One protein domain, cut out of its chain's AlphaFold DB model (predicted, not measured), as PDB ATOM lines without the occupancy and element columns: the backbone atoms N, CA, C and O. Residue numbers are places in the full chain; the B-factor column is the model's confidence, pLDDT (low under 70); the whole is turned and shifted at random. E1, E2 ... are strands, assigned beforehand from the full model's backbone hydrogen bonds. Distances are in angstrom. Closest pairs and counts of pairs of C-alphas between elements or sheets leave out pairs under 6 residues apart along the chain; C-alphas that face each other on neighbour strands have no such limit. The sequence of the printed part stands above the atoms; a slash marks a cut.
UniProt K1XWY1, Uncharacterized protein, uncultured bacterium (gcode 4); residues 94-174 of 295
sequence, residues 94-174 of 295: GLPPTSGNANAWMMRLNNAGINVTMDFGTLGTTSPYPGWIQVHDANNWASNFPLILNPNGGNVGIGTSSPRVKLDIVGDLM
ATOM      1  N   GLY A  94     177.169 162.683 167.767       85.38
ATOM      2  CA  GLY A  94     176.156 163.689 168.084       85.38
ATOM      3  C   GLY A  94     176.618 164.665 169.159       85.38
ATOM      4  O   GLY A  94     177.671 164.487 169.763       85.38
ATOM      5  N   LEU A  95     175.839 165.725 169.376       87.19
ATOM      6  CA  LEU A  95     176.024 166.614 170.527       87.19
ATOM      7  C   LEU A  95     175.620 165.903 171.827       87.19
ATOM      8  O   LEU A  95     174.836 164.950 171.760       87.19
ATOM      9  N   PRO A  96     176.084 166.386 173.000       87.94
ATOM     10  CA  PRO A  96     175.552 165.942 174.279       87.94
ATOM     11  C   PRO A  96     174.020 165.995 174.248       87.94
ATOM     12  O   PRO A  96     173.451 167.055 173.960       87.94
ATOM     13  N   PRO A  97     173.332 164.872 174.493       83.44
ATOM     14  CA  PRO A  97     171.882 164.856 174.503       83.44
ATOM     15  C   PRO A  97     171.341 165.779 175.599       83.44
ATOM     16  O   PRO A  97     171.800 165.721 176.733       83.44
ATOM     17  N   THR A  98     170.334 166.592 175.287       84.62
ATOM     18  CA  THR A  98     169.679 167.474 176.273       84.62
ATOM     19  C   THR A  98     168.350 166.910 176.786       84.62
ATOM     20  O   THR A  98     167.689 167.533 177.613       84.62
ATOM     21  N   SER A  99     167.912 165.764 176.258       80.69
ATOM     22  CA  SER A  99     166.717 165.023 176.676       80.69
ATOM     23  C   SER A  99     166.719 163.599 176.094       80.69
ATOM     24  O   SER A  99     167.448 163.299 175.147       80.69
ATOM     25  N   GLY A 100     165.873 162.720 176.639       73.88
ATOM     26  CA  GLY A 100     165.656 161.370 176.108       73.88
ATOM     27  C   GLY A 100     166.807 160.390 176.369       73.88
ATOM     28  O   GLY A 100     167.540 160.554 177.335       73.88
ATOM     29  N   ASN A 101     166.912 159.363 175.509       64.38
ATOM     30  CA  ASN A 101     167.843 158.224 175.632       64.38
ATOM     31  C   ASN A 101     168.718 157.999 174.371       64.38
ATOM     32  O   ASN A 101     169.223 156.899 174.152       64.38
ATOM     33  N   ALA A 102     168.868 158.993 173.489       67.12
ATOM     34  CA  ALA A 102     169.727 158.866 172.309       67.12
ATOM     35  C   ALA A 102     171.224 158.871 172.682       67.12
ATOM     36  O   ALA A 102     171.791 159.916 172.989       67.12
ATOM     37  N   ASN A 103     171.878 157.710 172.635       71.06
ATOM     38  CA  ASN A 103     173.319 157.612 172.866       71.06
ATOM     39  C   ASN A 103     174.066 158.422 171.796       71.06
ATOM     40  O   ASN A 103     173.907 158.117 170.621       71.06
ATOM     41  N   ALA A 104     174.853 159.429 172.185       74.44
ATOM     42  CA  ALA A 104     175.616 160.297 171.269       74.44
ATOM     43  C   ALA A 104     177.101 160.433 171.664       74.44
ATOM     44  O   ALA A 104     177.800 161.343 171.221       74.44
ATOM     45  N   TRP A 105     177.570 159.549 172.545       75.62
ATOM     46  CA  TRP A 105     178.922 159.545 173.094       75.62
ATOM     47  C   TRP A 105     179.755 158.402 172.514       75.62
ATOM     48  O   TRP A 105     179.248 157.339 172.151       75.62
ATOM     49  N   MET A 106     181.068 158.613 172.498       87.81
ATOM     50  CA  MET A 106     182.066 157.596 172.172       87.81
ATOM     51  C   MET A 106     182.572 156.881 173.427       87.81
ATOM     52  O   MET A 106     182.872 155.692 173.387       87.81
ATOM     53  N   MET A 107     182.639 157.586 174.559       91.31
ATOM     54  CA  MET A 107     183.106 157.041 175.833       91.31
ATOM     55  C   MET A 107     182.311 157.643 176.989       91.31
ATOM     56  O   MET A 107     182.052 158.844 177.009       91.31
ATOM     57  N   ARG A 108     181.963 156.802 177.965       90.81
ATOM     58  CA  ARG A 108     181.225 157.177 179.174       90.81
ATOM     59  C   ARG A 108     181.982 156.735 180.424       90.81
ATOM     60  O   ARG A 108     182.357 155.568 180.543       90.81
ATOM     61  N   LEU A 109     182.150 157.653 181.370       94.00
ATOM     62  CA  LEU A 109     182.677 157.409 182.712       94.00
ATOM     63  C   LEU A 109     181.567 157.651 183.736       94.00
ATOM     64  O   LEU A 109     181.211 158.793 184.009       94.00
ATOM     65  N   ASN A 110     181.024 156.580 184.312       92.00
ATOM     66  CA  ASN A 110     179.865 156.658 185.196       92.00
ATOM     67  C   ASN A 110     180.247 156.434 186.667       92.00
ATOM     68  O   ASN A 110     180.928 155.463 187.001       92.00
ATOM     69  N   ASN A 111     179.738 157.285 187.553       94.25
ATOM     70  CA  ASN A 111     179.666 157.045 188.985       94.25
ATOM     71  C   ASN A 111     178.223 156.681 189.370       94.25
ATOM     72  O   ASN A 111     177.414 157.530 189.753       94.25
ATOM     73  N   ALA A 112     177.927 155.382 189.302       86.12
ATOM     74  CA  ALA A 112     176.596 154.842 189.566       86.12
ATOM     75  C   ALA A 112     176.102 155.078 191.006       86.12
ATOM     76  O   ALA A 112     174.900 155.053 191.243       86.12
ATOM     77  N   GLY A 113     176.999 155.329 191.969       91.31
ATOM     78  CA  GLY A 113     176.616 155.562 193.366       91.31
ATOM     79  C   GLY A 113     175.903 156.898 193.597       91.31
ATOM     80  O   GLY A 113     175.169 157.028 194.573       91.31
ATOM     81  N   ILE A 114     176.107 157.877 192.710       93.25
ATOM     82  CA  ILE A 114     175.526 159.228 192.821       93.25
ATOM     83  C   ILE A 114     174.902 159.731 191.510       93.25
ATOM     84  O   ILE A 114     174.604 160.913 191.397       93.25
ATOM     85  N   ASN A 115     174.694 158.848 190.526       92.25
ATOM     86  CA  ASN A 115     174.120 159.168 189.211       92.25
ATOM     87  C   ASN A 115     174.842 160.298 188.459       92.25
ATOM     88  O   ASN A 115     174.211 161.085 187.761       92.25
ATOM     89  N   VAL A 116     176.167 160.376 188.564       94.50
ATOM     90  CA  VAL A 116     176.973 161.363 187.828       94.50
ATOM     91  C   VAL A 116     177.725 160.649 186.722       94.50
ATOM     92  O   VAL A 116     178.436 159.682 186.993       94.50
ATOM     93  N   THR A 117     177.624 161.147 185.493       94.00
ATOM     94  CA  THR A 117     178.422 160.652 184.370       94.00
ATOM     95  C   THR A 117     179.235 161.768 183.731       94.00
ATOM     96  O   THR A 117     178.822 162.928 183.735       94.00
ATOM     97  N   MET A 118     180.395 161.406 183.189       95.06
ATOM     98  CA  MET A 118     181.188 162.233 182.288       95.06
ATOM     99  C   MET A 118     181.297 161.519 180.946       95.06
ATOM    100  O   MET A 118     181.853 160.422 180.860       95.06
ATOM    101  N   ASP A 119     180.790 162.167 179.909       93.25
ATOM    102  CA  ASP A 119     180.737 161.627 178.562       93.25
ATOM    103  C   ASP A 119     181.661 162.415 177.628       93.25
ATOM    104  O   ASP A 119     181.856 163.626 177.781       93.25
ATOM    105  N   PHE A 120     182.226 161.702 176.657       93.56
ATOM    106  CA  PHE A 120     183.099 162.225 175.613       93.56
ATOM    107  C   PHE A 120     182.521 161.845 174.254       93.56
ATOM    108  O   PHE A 120     182.118 160.695 174.050       93.56
ATOM    109  N   GLY A 121     182.524 162.772 173.302       91.25
ATOM    110  CA  GLY A 121     182.007 162.500 171.965       91.25
ATOM    111  C   GLY A 121     182.522 163.458 170.905       91.25
ATOM    112  O   GLY A 121     183.270 164.394 171.189       91.25
ATOM    113  N   THR A 122     182.114 163.199 169.665       89.50
ATOM    114  CA  THR A 122     182.395 164.057 168.513       89.50
ATOM    115  C   THR A 122     181.124 164.307 167.712       89.50
ATOM    116  O   THR A 122     180.198 163.490 167.674       89.50
ATOM    117  N   LEU A 123     181.060 165.478 167.088       83.69
ATOM    118  CA  LEU A 123     179.938 165.888 166.265       83.69
ATOM    119  C   LEU A 123     180.154 165.447 164.816       83.69
ATOM    120  O   LEU A 123     180.668 166.192 163.986       83.69
ATOM    121  N   GLY A 124     179.672 164.245 164.518       75.25
ATOM    122  CA  GLY A 124     179.337 163.808 163.162       75.25
ATOM    123  C   GLY A 124     180.493 163.734 162.166       75.25
ATOM    124  O   GLY A 124     181.670 163.848 162.483       75.25
ATOM    125  N   THR A 125     180.113 163.542 160.904       73.12
ATOM    126  CA  THR A 125     181.012 163.465 159.743       73.12
ATOM    127  C   THR A 125     181.113 164.794 158.988       73.12
ATOM    128  O   THR A 125     181.603 164.826 157.859       73.12
ATOM    129  N   THR A 126     180.657 165.901 159.584       78.12
ATOM    130  CA  THR A 126     180.639 167.213 158.921       78.12
ATOM    131  C   THR A 126     181.555 168.198 159.638       78.12
ATOM    132  O   THR A 126     181.504 168.345 160.858       78.12
ATOM    133  N   SER A 127     182.388 168.889 158.859       88.62
ATOM    134  CA  SER A 127     183.260 169.963 159.338       88.62
ATOM    135  C   SER A 127     182.463 170.999 160.151       88.62
ATOM    136  O   SER A 127     181.381 171.388 159.705       88.62
ATOM    137  N   PRO A 128     182.967 171.467 161.310       90.56
ATOM    138  CA  PRO A 128     184.361 171.376 161.765       90.56
ATOM    139  C   PRO A 128     184.698 170.177 162.673       90.56
ATOM    140  O   PRO A 128     185.746 170.199 163.309       90.56
ATOM    141  N   TYR A 129     183.856 169.136 162.733       88.94
ATOM    142  CA  TYR A 129     184.094 167.927 163.545       88.94
ATOM    143  C   TYR A 129     184.387 168.194 165.042       88.94
ATOM    144  O   TYR A 129     185.347 167.638 165.583       88.94
ATOM    145  N   PRO A 130     183.627 169.061 165.746       90.06
ATOM    146  CA  PRO A 130     183.958 169.400 167.124       90.06
ATOM    147  C   PRO A 130     183.835 168.185 168.053       90.06
ATOM    148  O   PRO A 130     182.878 167.416 167.975       90.06
ATOM    149  N   GLY A 131     184.803 168.040 168.957       91.62
ATOM    150  CA  GLY A 131     184.731 167.129 170.098       91.62
ATOM    151  C   GLY A 131     184.129 167.810 171.326       91.62
ATOM    152  O   GLY A 131     184.168 169.037 171.439       91.62
ATOM    153  N   TRP A 132     183.590 167.028 172.257       93.00
ATOM    154  CA  TRP A 132     182.991 167.544 173.486       93.00
ATOM    155  C   TRP A 132     183.272 166.658 174.703       93.00
ATOM    156  O   TRP A 132     183.526 165.459 174.580       93.00
ATOM    157  N   ILE A 133     183.207 167.285 175.881       95.38
ATOM    158  CA  ILE A 133     183.273 166.661 177.207       95.38
ATOM    159  C   ILE A 133     182.117 167.241 178.019       95.38
ATOM    160  O   ILE A 133     182.026 168.463 178.140       95.38
ATOM    161  N   GLN A 134     181.250 166.397 178.575       94.75
ATOM    162  CA  GLN A 134     180.087 166.854 179.340       94.75
ATOM    163  C   GLN A 134     179.918 166.041 180.617       94.75
ATOM    164  O   GLN A 134     179.968 164.814 180.582       94.75
ATOM    165  N   VAL A 135     179.663 166.726 181.734       95.62
ATOM    166  CA  VAL A 135     179.243 166.094 182.991       95.62
ATOM    167  C   VAL A 135     177.749 166.329 183.183       95.62
ATOM    168  O   VAL A 135     177.281 167.464 183.062       95.62
ATOM    169  N   HIS A 136     176.983 165.279 183.461       93.31
ATOM    170  CA  HIS A 136     175.534 165.375 183.644       93.31
ATOM    171  C   HIS A 136     174.986 164.220 184.492       93.31
ATOM    172  O   HIS A 136     175.720 163.301 184.873       93.31
ATOM    173  N   ASP A 137     173.694 164.277 184.813       92.44
ATOM    174  CA  ASP A 137     172.997 163.187 185.492       92.44
ATOM    175  C   ASP A 137     172.882 161.971 184.565       92.44
ATOM    176  O   ASP A 137     172.454 162.085 183.414       92.44
ATOM    177  N   ALA A 138     173.271 160.796 185.060       90.44
ATOM    178  CA  ALA A 138     173.317 159.561 184.279       90.44
ATOM    179  C   ALA A 138     171.935 159.132 183.742       90.44
ATOM    180  O   ALA A 138     171.861 158.485 182.692       90.44
ATOM    181  N   ASN A 139     170.856 159.515 184.432       88.62
ATOM    182  CA  ASN A 139     169.473 159.146 184.127       88.62
ATOM    183  C   ASN A 139     168.625 160.331 183.626       88.62
ATOM    184  O   ASN A 139     167.564 160.110 183.045       88.62
ATOM    185  N   ASN A 140     169.064 161.575 183.844       88.69
ATOM    186  CA  ASN A 140     168.387 162.786 183.379       88.69
ATOM    187  C   ASN A 140     169.334 163.713 182.604       88.69
ATOM    188  O   ASN A 140     169.967 164.610 183.154       88.69
ATOM    189  N   TRP A 141     169.364 163.562 181.286       86.19
ATOM    190  CA  TRP A 141     170.333 164.260 180.437       86.19
ATOM    191  C   TRP A 141     170.025 165.749 180.214       86.19
ATOM    192  O   TRP A 141     170.814 166.465 179.613       86.19
ATOM    193  N   ALA A 142     168.906 166.248 180.745       88.00
ATOM    194  CA  ALA A 142     168.654 167.685 180.835       88.00
ATOM    195  C   ALA A 142     169.382 168.342 182.028       88.00
ATOM    196  O   ALA A 142     169.463 169.568 182.104       88.00
ATOM    197  N   SER A 143     169.890 167.545 182.976       91.62
ATOM    198  CA  SER A 143     170.548 168.025 184.192       91.62
ATOM    199  C   SER A 143     172.066 167.971 184.052       91.62
ATOM    200  O   SER A 143     172.682 166.919 184.213       91.62
ATOM    201  N   ASN A 144     172.674 169.125 183.787       93.44
ATOM    202  CA  ASN A 144     174.122 169.266 183.651       93.44
ATOM    203  C   ASN A 144     174.800 169.496 185.005       93.44
ATOM    204  O   ASN A 144     174.251 170.163 185.885       93.44
ATOM    205  N   PHE A 145     176.029 169.004 185.143       95.25
ATOM    206  CA  PHE A 145     176.868 169.199 186.324       95.25
ATOM    207  C   PHE A 145     178.174 169.928 185.974       95.25
ATOM    208  O   PHE A 145     178.554 169.985 184.803       95.25
ATOM    209  N   PRO A 146     178.876 170.511 186.965       96.81
ATOM    210  CA  PRO A 146     180.119 171.232 186.710       96.81
ATOM    211  C   PRO A 146     181.231 170.340 186.140       96.81
ATOM    212  O   PRO A 146     181.543 169.286 186.696       96.81
ATOM    213  N   LEU A 147     181.899 170.819 185.088       96.69
ATOM    214  CA  LEU A 147     183.211 170.328 184.663       96.69
ATOM    215  C   LEU A 147     184.291 171.180 185.334       96.69
ATOM    216  O   LEU A 147     184.347 172.390 185.126       96.69
ATOM    217  N   ILE A 148     185.161 170.554 186.125       96.56
ATOM    218  CA  ILE A 148     186.271 171.245 186.787       96.56
ATOM    219  C   ILE A 148     187.579 170.816 186.130       96.56
ATOM    220  O   ILE A 148     187.927 169.636 186.132       96.56
ATOM    221  N   LEU A 149     188.319 171.782 185.588       96.69
ATOM    222  CA  LEU A 149     189.611 171.548 184.951       96.69
ATOM    223  C   LEU A 149     190.739 171.909 185.917       96.69
ATOM    224  O   LEU A 149     190.854 173.050 186.358       96.69
ATOM    225  N   ASN A 150     191.585 170.923 186.207       96.06
ATOM    226  CA  ASN A 150     192.787 171.072 187.030       96.06
ATOM    227  C   ASN A 150     192.538 171.592 188.475       96.06
ATOM    228  O   ASN A 150     193.168 172.559 188.909       96.06
ATOM    229  N   PRO A 151     191.625 170.965 189.255       96.12
ATOM    230  CA  PRO A 151     191.161 171.489 190.550       96.12
ATOM    231  C   PRO A 151     192.244 171.607 191.631       96.12
ATOM    232  O   PRO A 151     192.164 172.480 192.488       96.12
ATOM    233  N   ASN A 152     193.261 170.744 191.600       96.62
ATOM    234  CA  ASN A 152     194.312 170.713 192.621       96.62
ATOM    235  C   ASN A 152     195.463 171.700 192.340       96.62
ATOM    236  O   ASN A 152     196.440 171.732 193.087       96.62
ATOM    237  N   GLY A 153     195.377 172.500 191.273       92.44
ATOM    238  CA  GLY A 153     196.434 173.417 190.838       92.44
ATOM    239  C   GLY A 153     196.966 173.082 189.446       92.44
ATOM    240  O   GLY A 153     196.500 172.156 188.811       92.44
ATOM    241  N   GLY A 154     197.942 173.857 188.962       96.19
ATOM    242  CA  GLY A 154     198.375 173.850 187.558       96.19
ATOM    243  C   GLY A 154     197.636 174.880 186.692       96.19
ATOM    244  O   GLY A 154     196.887 175.711 187.217       96.19
ATOM    245  N   ASN A 155     197.912 174.854 185.386       97.56
ATOM    246  CA  ASN A 155     197.418 175.801 184.383       97.56
ATOM    247  C   ASN A 155     196.729 175.043 183.231       97.56
ATOM    248  O   ASN A 155     197.088 173.897 182.958       97.56
ATOM    249  N   VAL A 156     195.774 175.678 182.555       97.31
ATOM    250  CA  VAL A 156     195.126 175.173 181.334       97.31
ATOM    251  C   VAL A 156     195.615 176.006 180.149       97.31
ATOM    252  O   VAL A 156     195.484 177.229 180.159       97.31
ATOM    253  N   GLY A 157     196.205 175.348 179.150       97.06
ATOM    254  CA  GLY A 157     196.678 175.982 177.920       97.06
ATOM    255  C   GLY A 157     195.763 175.672 176.738       97.06
ATOM    256  O   GLY A 157     195.431 174.507 176.526       97.06
ATOM    257  N   ILE A 158     195.395 176.685 175.951       96.94
ATOM    258  CA  ILE A 158     194.709 176.531 174.658       96.94
ATOM    259  C   ILE A 158     195.630 177.096 173.574       96.94
ATOM    260  O   ILE A 158     196.016 178.259 173.626       96.94
ATOM    261  N   GLY A 159     196.050 176.260 172.622       96.56
ATOM    262  CA  GLY A 159     197.034 176.653 171.602       96.56
ATOM    263  C   GLY A 159     198.485 176.764 172.105       96.56
ATOM    264  O   GLY A 159     199.361 177.166 171.348       96.56
ATOM    265  N   THR A 160     198.771 176.384 173.357       96.50
ATOM    266  CA  THR A 160     200.123 176.389 173.947       96.50
ATOM    267  C   THR A 160     200.401 175.119 174.747       96.50
ATOM    268  O   THR A 160     199.535 174.626 175.467       96.50
ATOM    269  N   SER A 161     201.628 174.603 174.659       97.12
ATOM    270  CA  SER A 161     202.120 173.481 175.473       97.12
ATOM    271  C   SER A 161     202.747 173.922 176.799       97.12
ATOM    272  O   SER A 161     203.114 173.087 177.623       97.12
ATOM    273  N   SER A 162     202.936 175.228 176.999       96.81
ATOM    274  CA  SER A 162     203.659 175.778 178.149       96.81
ATOM    275  C   SER A 162     202.904 176.970 178.735       96.81
ATOM    276  O   SER A 162     203.374 178.104 178.635       96.81
ATOM    277  N   PRO A 163     201.718 176.731 179.327       97.19
ATOM    278  CA  PRO A 163     200.885 177.795 179.865       97.19
ATOM    279  C   PRO A 163     201.566 178.494 181.050       97.19
ATOM    280  O   PRO A 163     201.938 177.856 182.041       97.19
ATOM    281  N   ARG A 164     201.710 179.820 180.970       95.25
ATOM    282  CA  ARG A 164     202.426 180.658 181.954       95.25
ATOM    283  C   ARG A 164     201.533 181.167 183.087       95.25
ATOM    284  O   ARG A 164     202.035 181.570 184.133       95.25
ATOM    285  N   VAL A 165     200.220 181.138 182.885       93.88
ATOM    286  CA  VAL A 165     199.183 181.590 183.826       93.88
ATOM    287  C   VAL A 165     198.040 180.572 183.881       93.88
ATOM    288  O   VAL A 165     198.007 179.644 183.079       93.88
ATOM    289  N   LYS A 166     197.104 180.728 184.827       94.19
ATOM    290  CA  LYS A 166     196.038 179.742 185.100       94.19
ATOM    291  C   LYS A 166     195.233 179.324 183.871       94.19
ATOM    292  O   LYS A 166     194.954 178.138 183.727       94.19
ATOM    293  N   LEU A 167     194.908 180.278 183.006       95.31
ATOM    294  CA  LEU A 167     194.355 180.052 181.678       95.31
ATOM    295  C   LEU A 167     195.202 180.849 180.686       95.31
ATOM    296  O   LEU A 167     195.207 182.076 180.753       95.31
ATOM    297  N   ASP A 168     195.936 180.156 179.818       94.44
ATOM    298  CA  ASP A 168     196.824 180.758 178.818       94.44
ATOM    299  C   ASP A 168     196.359 180.352 177.415       94.44
ATOM    300  O   ASP A 168     196.279 179.162 177.103       94.44
ATOM    301  N   ILE A 169     195.997 181.334 176.591       95.12
ATOM    302  CA  ILE A 169     195.422 181.124 175.259       95.12
ATOM    303  C   ILE A 169     196.332 181.794 174.234       95.12
ATOM    304  O   ILE A 169     196.500 183.011 174.249       95.12
ATOM    305  N   VAL A 170     196.900 180.997 173.329       96.25
ATOM    306  CA  VAL A 170     197.627 181.489 172.153       96.25
ATOM    307  C   VAL A 170     196.672 181.442 170.965       96.25
ATOM    308  O   VAL A 170     196.512 180.407 170.318       96.25
ATOM    309  N   GLY A 171     195.993 182.560 170.723       92.25
ATOM    310  CA  GLY A 171     194.962 182.717 169.698       92.25
ATOM    311  C   GLY A 171     193.922 183.757 170.112       92.25
ATOM    312  O   GLY A 171     194.097 184.449 171.116       92.25
ATOM    313  N   ASP A 172     192.833 183.843 169.352       88.12
ATOM    314  CA  ASP A 172     191.727 184.748 169.659       88.12
ATOM    315  C   ASP A 172     190.833 184.175 170.770       88.12
ATOM    316  O   ASP A 172     190.490 182.990 170.776       88.12
ATOM    317  N   LEU A 173     190.419 185.034 171.703       87.56
ATOM    318  CA  LEU A 173     189.447 184.720 172.747       87.56
ATOM    319  C   LEU A 173     188.206 185.596 172.551       87.56
ATOM    320  O   LEU A 173     188.248 186.802 172.782       87.56
ATOM    321  N   MET A 174     187.088 184.986 172.161       84.50
ATOM    322  CA  MET A 174     185.790 185.657 172.135       84.50
ATOM    323  C   MET A 174     185.084 185.458 173.480       84.50
ATOM    324  O   MET A 174     184.785 184.331 173.869       84.50
TER     325      MET A 174
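Overview. This is residues 94 to 174 of the 295 residues of an uncharacterized protein of uncultured bacterium (gcode 4) (UniProt K1XWY1). With little regular structure, the domain is two lobes joined by a long strap, residues 138 to 155: a three-stranded sheet, E1 - E2 - E3, and a small strand pair, E4 and E5. The sheet is a meander, each strand the antiparallel neighbour of the one before; the pair is parallel. The printed part has 81 residues and no named helix; five strands, E1 to E5 in chain order, hold 25 residues, class all strand. It is loose, radius of gyration of the C-alphas 15.2 A, spanning 41 by 35 by 21 A.

Arrangement. E1, residues 107 to 111, and E2, residues 116 to 122, form an antiparallel hairpin at 173 degrees, with N 109 and O 118 within hydrogen-bond range at 2.8 A. E2 and E3, residues 131 to 137, form another at 159 degrees, with N 119 and O 134 at 2.9 A. E4, residues 156 to 158, is apart from E3. E4 and E5, residues 167 to 169, are parallel at 13 degrees, with N 168 and O 156 at 3.0 A.

Along the chain. E1 begins at C-alpha 107 (183.106, 157.041, 175.833); E5 ends at C-alpha 169 (195.422, 181.124, 175.259). E2 measures 20.2 A and E3 19.8 A from first to last C-alpha.

Size, cuts and confidence. The farthest C-alphas, Gly 100 and Arg 164, are 41.9 A apart. The printed part has no cut; the link E3 to E4 is long. Residues 101 to 102 have pLDDT under 70.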